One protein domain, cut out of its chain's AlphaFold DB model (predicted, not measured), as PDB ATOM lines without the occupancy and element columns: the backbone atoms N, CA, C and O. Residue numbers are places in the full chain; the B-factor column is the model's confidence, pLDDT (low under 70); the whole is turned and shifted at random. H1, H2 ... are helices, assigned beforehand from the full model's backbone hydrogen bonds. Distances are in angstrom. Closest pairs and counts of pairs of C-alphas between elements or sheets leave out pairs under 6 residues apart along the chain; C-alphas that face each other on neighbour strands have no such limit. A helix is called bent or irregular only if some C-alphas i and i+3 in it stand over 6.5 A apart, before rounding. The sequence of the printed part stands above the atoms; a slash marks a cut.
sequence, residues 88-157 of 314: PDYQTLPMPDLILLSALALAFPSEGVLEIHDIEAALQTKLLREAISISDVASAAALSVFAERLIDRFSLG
ATOM      1  N   PRO A  88      51.270 -30.262  16.721       80.88
ATOM      2  CA  PRO A  88      50.179 -29.551  17.360       80.88
ATOM      3  C   PRO A  88      49.538 -30.456  18.414       80.88
ATOM      4  O   PRO A  88      49.420 -31.665  18.219       80.88
ATOM      5  N   ASP A  89      49.086 -29.866  19.518       87.62
ATOM      6  CA  ASP A  89      48.268 -30.589  20.483       87.62
ATOM      7  C   ASP A  89      46.891 -30.867  19.861       87.62
ATOM      8  O   ASP A  89      45.985 -30.027  19.904       87.62
ATOM      9  N   TYR A  90      46.750 -32.051  19.261       89.56
ATOM     10  CA  TYR A  90      45.545 -32.474  18.549       89.56
ATOM     11  C   TYR A  90      44.287 -32.413  19.427       89.56
ATOM     12  O   TYR A  90      43.203 -32.146  18.915       89.56
ATOM     13  N   GLN A  91      44.410 -32.582  20.748       87.06
ATOM     14  CA  GLN A  91      43.260 -32.546  21.660       87.06
ATOM     15  C   GLN A  91      42.629 -31.153  21.759       87.06
ATOM     16  O   GLN A  91      41.445 -31.021  22.073       87.06
ATOM     17  N   THR A  92      43.406 -30.107  21.475       88.69
ATOM     18  CA  THR A  92      42.949 -28.711  21.538       88.69
ATOM     19  C   THR A  92      42.377 -28.202  20.218       88.69
ATOM     20  O   THR A  92      41.766 -27.130  20.186       88.69
ATOM     21  N   LEU A  93      42.550 -28.951  19.124       89.31
ATOM     22  CA  LEU A  93      42.174 -28.488  17.795       89.31
ATOM     23  C   LEU A  93      40.651 -28.516  17.571       89.31
ATOM     24  O   LEU A  93      39.934 -29.398  18.066       89.31
ATOM     25  N   PRO A  94      40.115 -27.554  16.798       87.88
ATOM     26  CA  PRO A  94      38.711 -27.567  16.422       87.88
ATOM     27  C   PRO A  94      38.413 -28.752  15.487       87.88
ATOM     28  O   PRO A  94      39.282 -29.244  14.770       87.88
ATOM     29  N   MET A  95      37.156 -29.215  15.486       86.94
ATOM     30  CA  MET A  95      36.750 -30.410  14.731       86.94
ATOM     31  C   MET A  95      37.095 -30.338  13.225       86.94
ATOM     32  O   MET A  95      37.608 -31.328  12.704       86.94
ATOM     33  N   PRO A  96      36.898 -29.199  12.522       85.81
ATOM     34  CA  PRO A  96      37.263 -29.087  11.108       85.81
ATOM     35  C   PRO A  96      38.763 -29.257  10.849       85.81
ATOM     36  O   PRO A  96      39.141 -29.898   9.873       85.81
ATOM     37  N   ASP A  97      39.619 -28.748  11.742       87.56
ATOM     38  CA  ASP A  97      41.071 -28.905  11.610       87.56
ATOM     39  C   ASP A  97      41.483 -30.366  11.795       87.56
ATOM     40  O   ASP A  97      42.299 -30.870  11.033       87.56
ATOM     41  N   LEU A  98      40.881 -31.083  12.750       89.44
ATOM     42  CA  LEU A  98      41.136 -32.515  12.937       89.44
ATOM     43  C   LEU A  98      40.719 -33.348  11.718       89.44
ATOM     44  O   LEU A  98      41.454 -34.249  11.321       89.44
ATOM     45  N   ILE A  99      39.569 -33.041  11.111       87.81
ATOM     46  CA  ILE A  99      39.095 -33.718   9.893       87.81
ATOM     47  C   ILE A  99      40.033 -33.435   8.722       87.81
ATOM     48  O   ILE A  99      40.394 -34.348   7.982       87.81
ATOM     49  N   LEU A 100      40.457 -32.182   8.560       87.31
ATOM     50  CA  LEU A 100      41.404 -31.823   7.516       87.31
ATOM     51  C   LEU A 100      42.740 -32.542   7.729       87.31
ATOM     52  O   LEU A 100      43.235 -33.186   6.813       87.31
ATOM     53  N   LEU A 101      43.307 -32.489   8.936       88.06
ATOM     54  CA  LEU A 101      44.573 -33.148   9.247       88.06
ATOM     55  C   LEU A 101      44.499 -34.671   9.080       88.06
ATOM     56  O   LEU A 101      45.464 -35.257   8.595       88.06
ATOM     57  N   SER A 102      43.371 -35.310   9.409       86.69
ATOM     58  CA  SER A 102      43.196 -36.748   9.169       86.69
ATOM     59  C   SER A 102      43.154 -37.066   7.673       86.69
ATOM     60  O   SER A 102      43.816 -38.004   7.229       86.69
ATOM     61  N   ALA A 103      42.464 -36.241   6.876       84.25
ATOM     62  CA  ALA A 103      42.451 -36.351   5.420       84.25
ATOM     63  C   ALA A 103      43.864 -36.222   4.836       84.25
ATOM     64  O   ALA A 103      44.261 -37.011   3.978       84.25
ATOM     65  N   LEU A 104      44.634 -35.245   5.322       83.88
ATOM     66  CA  LEU A 104      46.004 -35.009   4.880       83.88
ATOM     67  C   LEU A 104      46.935 -36.162   5.262       83.88
ATOM     68  O   LEU A 104      47.705 -36.604   4.417       83.88
ATOM     69  N   ALA A 105      46.833 -36.685   6.487       83.50
ATOM     70  CA  ALA A 105      47.632 -37.823   6.943       83.50
ATOM     71  C   ALA A 105      47.342 -39.101   6.135       83.50
ATOM     72  O   ALA A 105      48.252 -39.877   5.849       83.50
ATOM     73  N   LEU A 106      46.084 -39.305   5.727       79.12
ATOM     74  CA  LEU A 106      45.680 -40.418   4.862       79.12
ATOM     75  C   LEU A 106      46.186 -40.259   3.425       79.12
ATOM     76  O   LEU A 106      46.670 -41.221   2.833       79.12
ATOM     77  N   ALA A 107      46.045 -39.062   2.854       79.81
ATOM     78  CA  ALA A 107      46.407 -38.792   1.464       79.81
ATOM     79  C   ALA A 107      47.925 -38.675   1.256       79.81
ATOM     80  O   ALA A 107      48.428 -39.011   0.183       79.81
ATOM     81  N   PHE A 108      48.650 -38.208   2.276       77.75
ATOM     82  CA  PHE A 108      50.085 -37.942   2.229       77.75
ATOM     83  C   PHE A 108      50.794 -38.545   3.457       77.75
ATOM     84  O   PHE A 108      51.182 -37.806   4.370       77.75
ATOM     85  N   PRO A 109      50.983 -39.878   3.494       70.38
ATOM     86  CA  PRO A 109      51.672 -40.547   4.593       70.38
ATOM     87  C   PRO A 109      53.079 -39.970   4.789       70.38
ATOM     88  O   PRO A 109      53.865 -39.900   3.842       70.38
ATOM     89  N   SER A 110      53.387 -39.537   6.010       68.69
ATOM     90  CA  SER A 110      54.677 -38.931   6.352       68.69
ATOM     91  C   SER A 110      55.025 -39.192   7.815       68.69
ATOM     92  O   SER A 110      54.399 -38.654   8.730       68.69
ATOM     93  N   GLU A 111      56.038 -40.028   8.028       66.50
ATOM     94  CA  GLU A 111      56.550 -40.320   9.367       66.50
ATOM     95  C   GLU A 111      57.129 -39.049  10.005       66.50
ATOM     96  O   GLU A 111      57.885 -38.307   9.372       66.50
ATOM     97  N   GLY A 112      56.757 -38.781  11.257       66.69
ATOM     98  CA  GLY A 112      57.270 -37.660  12.045       66.69
ATOM     99  C   GLY A 112      56.655 -36.290  11.737       66.69
ATOM    100  O   GLY A 112      57.027 -35.316  12.391       66.69
ATOM    101  N   VAL A 113      55.720 -36.188  10.780       72.94
ATOM    102  CA  VAL A 113      55.042 -34.920  10.433       72.94
ATOM    103  C   VAL A 113      53.569 -34.943  10.824       72.94
ATOM    104  O   VAL A 113      53.101 -34.034  11.512       72.94
ATOM    105  N   LEU A 114      52.834 -35.971  10.395       79.88
ATOM    106  CA  LEU A 114      51.444 -36.195  10.784       79.88
ATOM    107  C   LEU A 114      51.252 -37.647  11.200       79.88
ATOM    108  O   LEU A 114      51.046 -38.530  10.368       79.88
ATOM    109  N   GLU A 115      51.248 -37.868  12.509       79.94
ATOM    110  CA  GLU A 115      50.957 -39.176  13.075       79.94
ATOM    111  C   GLU A 115      49.449 -39.413  13.067       79.94
ATOM    112  O   GLU A 115      48.693 -38.896  13.897       79.94
ATOM    113  N   ILE A 116      48.997 -40.202  12.089       81.69
ATOM    114  CA  ILE A 116      47.573 -40.469  11.875       81.69
ATOM    115  C   ILE A 116      46.899 -41.030  13.132       81.69
ATOM    116  O   ILE A 116      45.769 -40.661  13.431       81.69
ATOM    117  N   HIS A 117      47.605 -41.859  13.903       80.62
ATOM    118  CA  HIS A 117      47.085 -42.465  15.124       80.62
ATOM    119  C   HIS A 117      46.640 -41.417  16.159       80.62
ATOM    120  O   HIS A 117      45.556 -41.537  16.734       80.62
ATOM    121  N   ASP A 118      47.443 -40.375  16.370       84.94
ATOM    122  CA  ASP A 118      47.187 -39.366  17.402       84.94
ATOM    123  C   ASP A 118      46.057 -38.418  16.995       84.94
ATOM    124  O   ASP A 118      45.198 -38.068  17.811       84.94
ATOM    125  N   ILE A 119      46.007 -38.074  15.705       87.50
ATOM    126  CA  ILE A 119      44.906 -37.309  15.115       87.50
ATOM    127  C   ILE A 119      43.604 -38.093  15.273       87.50
ATOM    128  O   ILE A 119      42.612 -37.553  15.754       87.50
ATOM    129  N   GLU A 120      43.611 -39.374  14.905       84.69
ATOM    130  CA  GLU A 120      42.457 -40.268  14.977       84.69
ATOM    131  C   GLU A 120      41.952 -40.458  16.418       84.69
ATOM    132  O   GLU A 120      40.739 -40.458  16.641       84.69
ATOM    133  N   ALA A 121      42.851 -40.547  17.403       85.44
ATOM    134  CA  ALA A 121      42.494 -40.627  18.820       85.44
ATOM    135  C   ALA A 121      41.814 -39.342  19.333       85.44
ATOM    136  O   ALA A 121      40.812 -39.404  20.061       85.44
ATOM    137  N   ALA A 122      42.319 -38.169  18.932       89.31
ATOM    138  CA  ALA A 122      41.686 -36.886  19.238       89.31
ATOM    139  C   ALA A 122      40.310 -36.770  18.558       89.31
ATOM    140  O   ALA A 122      39.323 -36.411  19.206       89.31
ATOM    141  N   LEU A 123      40.222 -37.164  17.283       88.19
ATOM    142  CA  LEU A 123      38.988 -37.184  16.496       88.19
ATOM    143  C   LEU A 123      37.928 -38.060  17.173       88.19
ATOM    144  O   LEU A 123      36.835 -37.583  17.462       88.19
ATOM    145  N   GLN A 124      38.271 -39.298  17.536       86.44
ATOM    146  CA  GLN A 124      37.376 -40.222  18.236       86.44
ATOM    147  C   GLN A 124      36.839 -39.634  19.549       86.44
ATOM    148  O   GLN A 124      35.638 -39.700  19.813       86.44
ATOM    149  N   THR A 125      37.711 -39.042  20.369       86.62
ATOM    150  CA  THR A 125      37.321 -38.435  21.653       86.62
ATOM    151  C   THR A 125      36.325 -37.294  21.453       86.62
ATOM    152  O   THR A 125      35.356 -37.168  22.208       86.62
ATOM    153  N   LYS A 126      36.545 -36.470  20.425       88.25
ATOM    154  CA  LYS A 126      35.740 -35.281  20.147       88.25
ATOM    155  C   LYS A 126      34.397 -35.617  19.507       88.25
ATOM    156  O   LYS A 126      33.381 -35.044  19.892       88.25
ATOM    157  N   LEU A 127      34.368 -36.618  18.628       85.00
ATOM    158  CA  LEU A 127      33.143 -37.127  18.003       85.00
ATOM    159  C   LEU A 127      32.095 -37.609  19.008       85.00
ATOM    160  O   LEU A 127      30.902 -37.515  18.744       85.00
ATOM    161  N   LEU A 128      32.520 -38.110  20.170       82.94
ATOM    162  CA  LEU A 128      31.606 -38.536  21.233       82.94
ATOM    163  C   LEU A 128      30.963 -37.363  21.994       82.94
ATOM    164  O   LEU A 128      30.071 -37.585  22.812       82.94
ATOM    165  N   ARG A 129      31.432 -36.130  21.776       85.94
ATOM    166  CA  ARG A 129      31.057 -34.942  22.559       85.94
ATOM    167  C   ARG A 129      30.452 -33.826  21.717       85.94
ATOM    168  O   ARG A 129      29.666 -33.041  22.240       85.94
ATOM    169  N   GLU A 130      30.826 -33.734  20.447       85.12
ATOM    170  CA  GLU A 130      30.477 -32.626  19.560       85.12
ATOM    171  C   GLU A 130      29.688 -33.117  18.340       85.12
ATOM    172  O   GLU A 130      29.942 -34.194  17.802       85.12
ATOM    173  N   ALA A 131      28.732 -32.309  17.873       80.38
ATOM    174  CA  ALA A 131      28.056 -32.572  16.608       80.38
ATOM    175  C   ALA A 131      28.991 -32.241  15.435       80.38
ATOM    176  O   ALA A 131      29.635 -31.191  15.421       80.38
ATOM    177  N   ILE A 132      29.032 -33.115  14.429       80.00
ATOM    178  CA  ILE A 132      29.847 -32.903  13.231       80.00
ATOM    179  C   ILE A 132      29.085 -32.010  12.251       80.00
ATOM    180  O   ILE A 132      27.961 -32.326  11.862       80.00
ATOM    181  N   SER A 133      29.722 -30.932  11.795       78.88
ATOM    182  CA  SER A 133      29.274 -30.192  10.614       78.88
ATOM    183  C   SER A 133      30.143 -30.585   9.425       78.88
ATOM    184  O   SER A 133      31.363 -30.449   9.477       78.88
ATOM    185  N   ILE A 134      29.514 -31.100   8.370       80.00
ATOM    186  CA  ILE A 134      30.183 -31.459   7.119       80.00
ATOM    187  C   ILE A 134      29.848 -30.371   6.102       80.00
ATOM    188  O   ILE A 134      28.710 -30.276   5.644       80.00
ATOM    189  N   SER A 135      30.831 -29.534   5.783       77.94
ATOM    190  CA  SER A 135      30.671 -28.394   4.871       77.94
ATOM    191  C   SER A 135      31.035 -28.698   3.419       77.94
ATOM    192  O   SER A 135      30.636 -27.958   2.523       77.94
ATOM    193  N   ASP A 136      31.801 -29.760   3.173       82.06
ATOM    194  CA  ASP A 136      32.373 -30.063   1.864       82.06
ATOM    195  C   ASP A 136      32.624 -31.569   1.673       82.06
ATOM    196  O   ASP A 136      32.632 -32.363   2.620       82.06
ATOM    197  N   VAL A 137      32.821 -31.962   0.412       81.19
ATOM    198  CA  VAL A 137      32.981 -33.363  -0.005       81.19
ATOM    199  C   VAL A 137      34.285 -33.976   0.509       81.19
ATOM    200  O   VAL A 137      34.306 -35.167   0.815       81.19
ATOM    201  N   ALA A 138      35.364 -33.196   0.629       74.81
ATOM    202  CA  ALA A 138      36.644 -33.719   1.100       74.81
ATOM    203  C   ALA A 138      36.555 -34.092   2.586       74.81
ATOM    204  O   ALA A 138      36.933 -35.200   2.966       74.81
ATOM    205  N   SER A 139      35.948 -33.222   3.395       79.12
ATOM    206  CA  SER A 139      35.638 -33.486   4.802       79.12
ATOM    207  C   SER A 139      34.724 -34.706   4.970       79.12
ATOM    208  O   SER A 139      34.976 -35.555   5.825       79.12
ATOM    209  N   ALA A 140      33.692 -34.836   4.125       83.75
ATOM    210  CA  ALA A 140      32.803 -36.001   4.120       83.75
ATOM    211  C   ALA A 140      33.559 -37.311   3.841       83.75
ATOM    212  O   ALA A 140      33.388 -38.298   4.558       83.75
ATOM    213  N   ALA A 141      34.408 -37.319   2.811       80.38
ATOM    214  CA  ALA A 141      35.189 -38.489   2.422       80.38
ATOM    215  C   ALA A 141      36.198 -38.887   3.509       80.38
ATOM    216  O   ALA A 141      36.285 -40.063   3.859       80.38
ATOM    217  N   ALA A 142      36.903 -37.915   4.093       80.38
ATOM    218  CA  ALA A 142      37.847 -38.148   5.184       80.38
ATOM    219  C   ALA A 142      37.169 -38.783   6.404       80.38
ATOM    220  O   ALA A 142      37.668 -39.765   6.950       80.38
ATOM    221  N   LEU A 143      35.993 -38.274   6.787       85.06
ATOM    222  CA  LEU A 143      35.189 -38.850   7.862       85.06
ATOM    223  C   LEU A 143      34.690 -40.260   7.541       85.06
ATOM    224  O   LEU A 143      34.686 -41.102   8.434       85.06
ATOM    225  N   SER A 144      34.291 -40.532   6.296       83.94
ATOM    226  CA  SER A 144      33.865 -41.875   5.879       83.94
ATOM    227  C   SER A 144      35.005 -42.884   6.007       83.94
ATOM    228  O   SER A 144      34.837 -43.922   6.642       83.94
ATOM    229  N   VAL A 145      36.188 -42.555   5.478       80.81
ATOM    230  CA  VAL A 145      37.381 -43.414   5.571       80.81
ATOM    231  C   VAL A 145      37.809 -43.595   7.026       80.81
ATOM    232  O   VAL A 145      38.142 -44.699   7.453       80.81
ATOM    233  N   PHE A 146      37.774 -42.525   7.817       83.00
ATOM    234  CA  PHE A 146      38.043 -42.599   9.246       83.00
ATOM    235  C   PHE A 146      37.051 -43.517   9.978       83.00
ATOM    236  O   PHE A 146      37.472 -44.341  10.788       83.00
ATOM    237  N   ALA A 147      35.753 -43.414   9.685       81.25
ATOM    238  CA  ALA A 147      34.723 -44.251  10.290       81.25
ATOM    239  C   ALA A 147      34.920 -45.734   9.945       81.25
ATOM    240  O   ALA A 147      34.847 -46.572  10.840       81.25
ATOM    241  N   GLU A 148      35.241 -46.057   8.689       78.50
ATOM    242  CA  GLU A 148      35.597 -47.420   8.273       78.50
ATOM    243  C   GLU A 148      36.821 -47.933   9.048       78.50
ATOM    244  O   GLU A 148      36.755 -48.984   9.681       78.50
ATOM    245  N   ARG A 149      37.896 -47.138   9.134       73.94
ATOM    246  CA  ARG A 149      39.103 -47.486   9.908       73.94
ATOM    247  C   ARG A 149      38.842 -47.636  11.406       73.94
ATOM    248  O   ARG A 149      39.516 -48.420  12.078       73.94
ATOM    249  N   LEU A 150      37.916 -46.862  11.969       75.31
ATOM    250  CA  LEU A 150      37.478 -47.037  13.352       75.31
ATOM    251  C   LEU A 150      36.723 -48.355  13.523       75.31
ATOM    252  O   LEU A 150      37.028 -49.095  14.453       75.31
ATOM    253  N   ILE A 151      35.772 -48.664  12.637       71.12
ATOM    254  CA  ILE A 151      35.011 -49.922  12.657       71.12
ATOM    255  C   ILE A 151      35.957 -51.123  12.534       71.12
ATOM    256  O   ILE A 151      35.809 -52.102  13.273       71.12
ATOM    257  N   ASP A 152      36.967 -51.025  11.672       64.31
ATOM    258  CA  ASP A 152      38.003 -52.044  11.516       64.31
ATOM    259  C   ASP A 152      38.863 -52.177  12.776       64.31
ATOM    260  O   ASP A 152      39.139 -53.290  13.217       64.31
ATOM    261  N   ARG A 153      39.224 -51.075  13.443       63.25
ATOM    262  CA  ARG A 153      39.945 -51.135  14.727       63.25
ATOM    263  C   ARG A 153      39.109 -51.701  15.865       63.25
ATOM    264  O   ARG A 153      39.607 -52.527  16.624       63.25
ATOM    265  N   PHE A 154      37.835 -51.335  15.971       61.00
ATOM    266  CA  PHE A 154      36.918 -51.999  16.902       61.00
ATOM    267  C   PHE A 154      36.786 -53.490  16.579       61.00
ATOM    268  O   PHE A 154      36.600 -54.313  17.476       61.00
ATOM    269  N   SER A 155      36.928 -53.847  15.303       51.62
ATOM    270  CA  SER A 155      36.932 -55.231  14.856       51.62
ATOM    271  C   SER A 155      38.244 -55.969  15.162       51.62
ATOM    272  O   SER A 155      38.206 -57.167  15.421       51.62
ATOM    273  N   LEU A 156      39.391 -55.293  15.186       53.88
ATOM    274  CA  LEU A 156      40.710 -55.914  15.365       53.88
ATOM    275  C   LEU A 156      41.292 -55.773  16.786       53.88
ATOM    276  O   LEU A 156      42.318 -56.377  17.082       53.88
ATOM    277  N   GLY A 157      40.613 -55.054  17.686       51.00
ATOM    278  CA  GLY A 157      41.061 -54.820  19.064       51.00
ATOM    279  C   GLY A 157      41.999 -53.605  19.201       51.00
ATOM    280  O   GLY A 157      42.523 -53.102  18.206       51.00
TER     281      GLY A 157
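Overview. This is residues 88 to 157 of the 314 residues of the protein "Malate dehydrogenase domain-containing protein" of Hyphomonas hirschiana VP5 (UniProt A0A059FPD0). The longest helix, H3, packs with its residues 138 to 146 on H1 of a helical hairpin of H1 and H2, at a wide angle to both, and residues 151 to 157, of which 151 to 156 belong to H3, stick out from the body. H1 and H2 lie side by side and run opposite ways, and H3 packs on H1 and comes close to H2. The printed part has 70 residues with three named helices, H1, H2 and H3 in that order along the chain, and no named strand; the class is all helix. The whole is compact, with a radius of gyration of the C-alphas of 11.5 A, and the C-alphas span 28 by 28 by 23 A.

Arrangement. H3, residues 137 to 156, touches H1, residues 95 to 107, with residues 138 to 146 alone. The closest C-alphas of the two are those of Ala 142 and Ala 103, 4.9 A apart. Their lines are about perpendicular, at 76 degrees. H1 touches H2, residues 116 to 127, and the closest C-alphas are those of Ala 105 and Ile 116, 5.6 A apart. H1 and H2 run opposite ways at a shallow tilt of 30 degrees and form a helical hairpin. H2 and H3 are close but not clearly touching, with the C-alphas of Glu 120 and Phe 146 closest at 7.6 A. The lines of H2 and H3 are about perpendicular, at 82 degrees. In H1, H2 and H3 every O i to N i+4 pair is within hydrogen-bond range.

Along the chain. H3 has 20 residues and measures 28.4 A from first to last C-alpha, from Val 137 at (32.981, -33.363, -0.005) to Leu 156 at (40.710, -55.914, 15.365). H1 has 13 residues and measures 18.4 A, and its first C-alpha, that of Met 95, is at (36.750, -30.410, 14.731). H2 has 12 residues, Ile 116 to Leu 127, and measures 16.0 A. None of the three helices is bent or irregular.

Size, cuts and confidence. The two C-alphas farthest apart are those of Ser 135 and Gly 157, at 31.7 A, and the outline is rounded. Residues 151 to 157, of which 151 to 156 belong to H3, stand free. The link from H1 to H2, with 8 residues, and the link from H2 to H3, with 9 residues, are both short. The printed part has no cut from residue 88 to residue 157. The mean pLDDT of the printed part is 80.1, and the model's confidence is low, under 70, at residues 110 to 112 and residues 152 to 157.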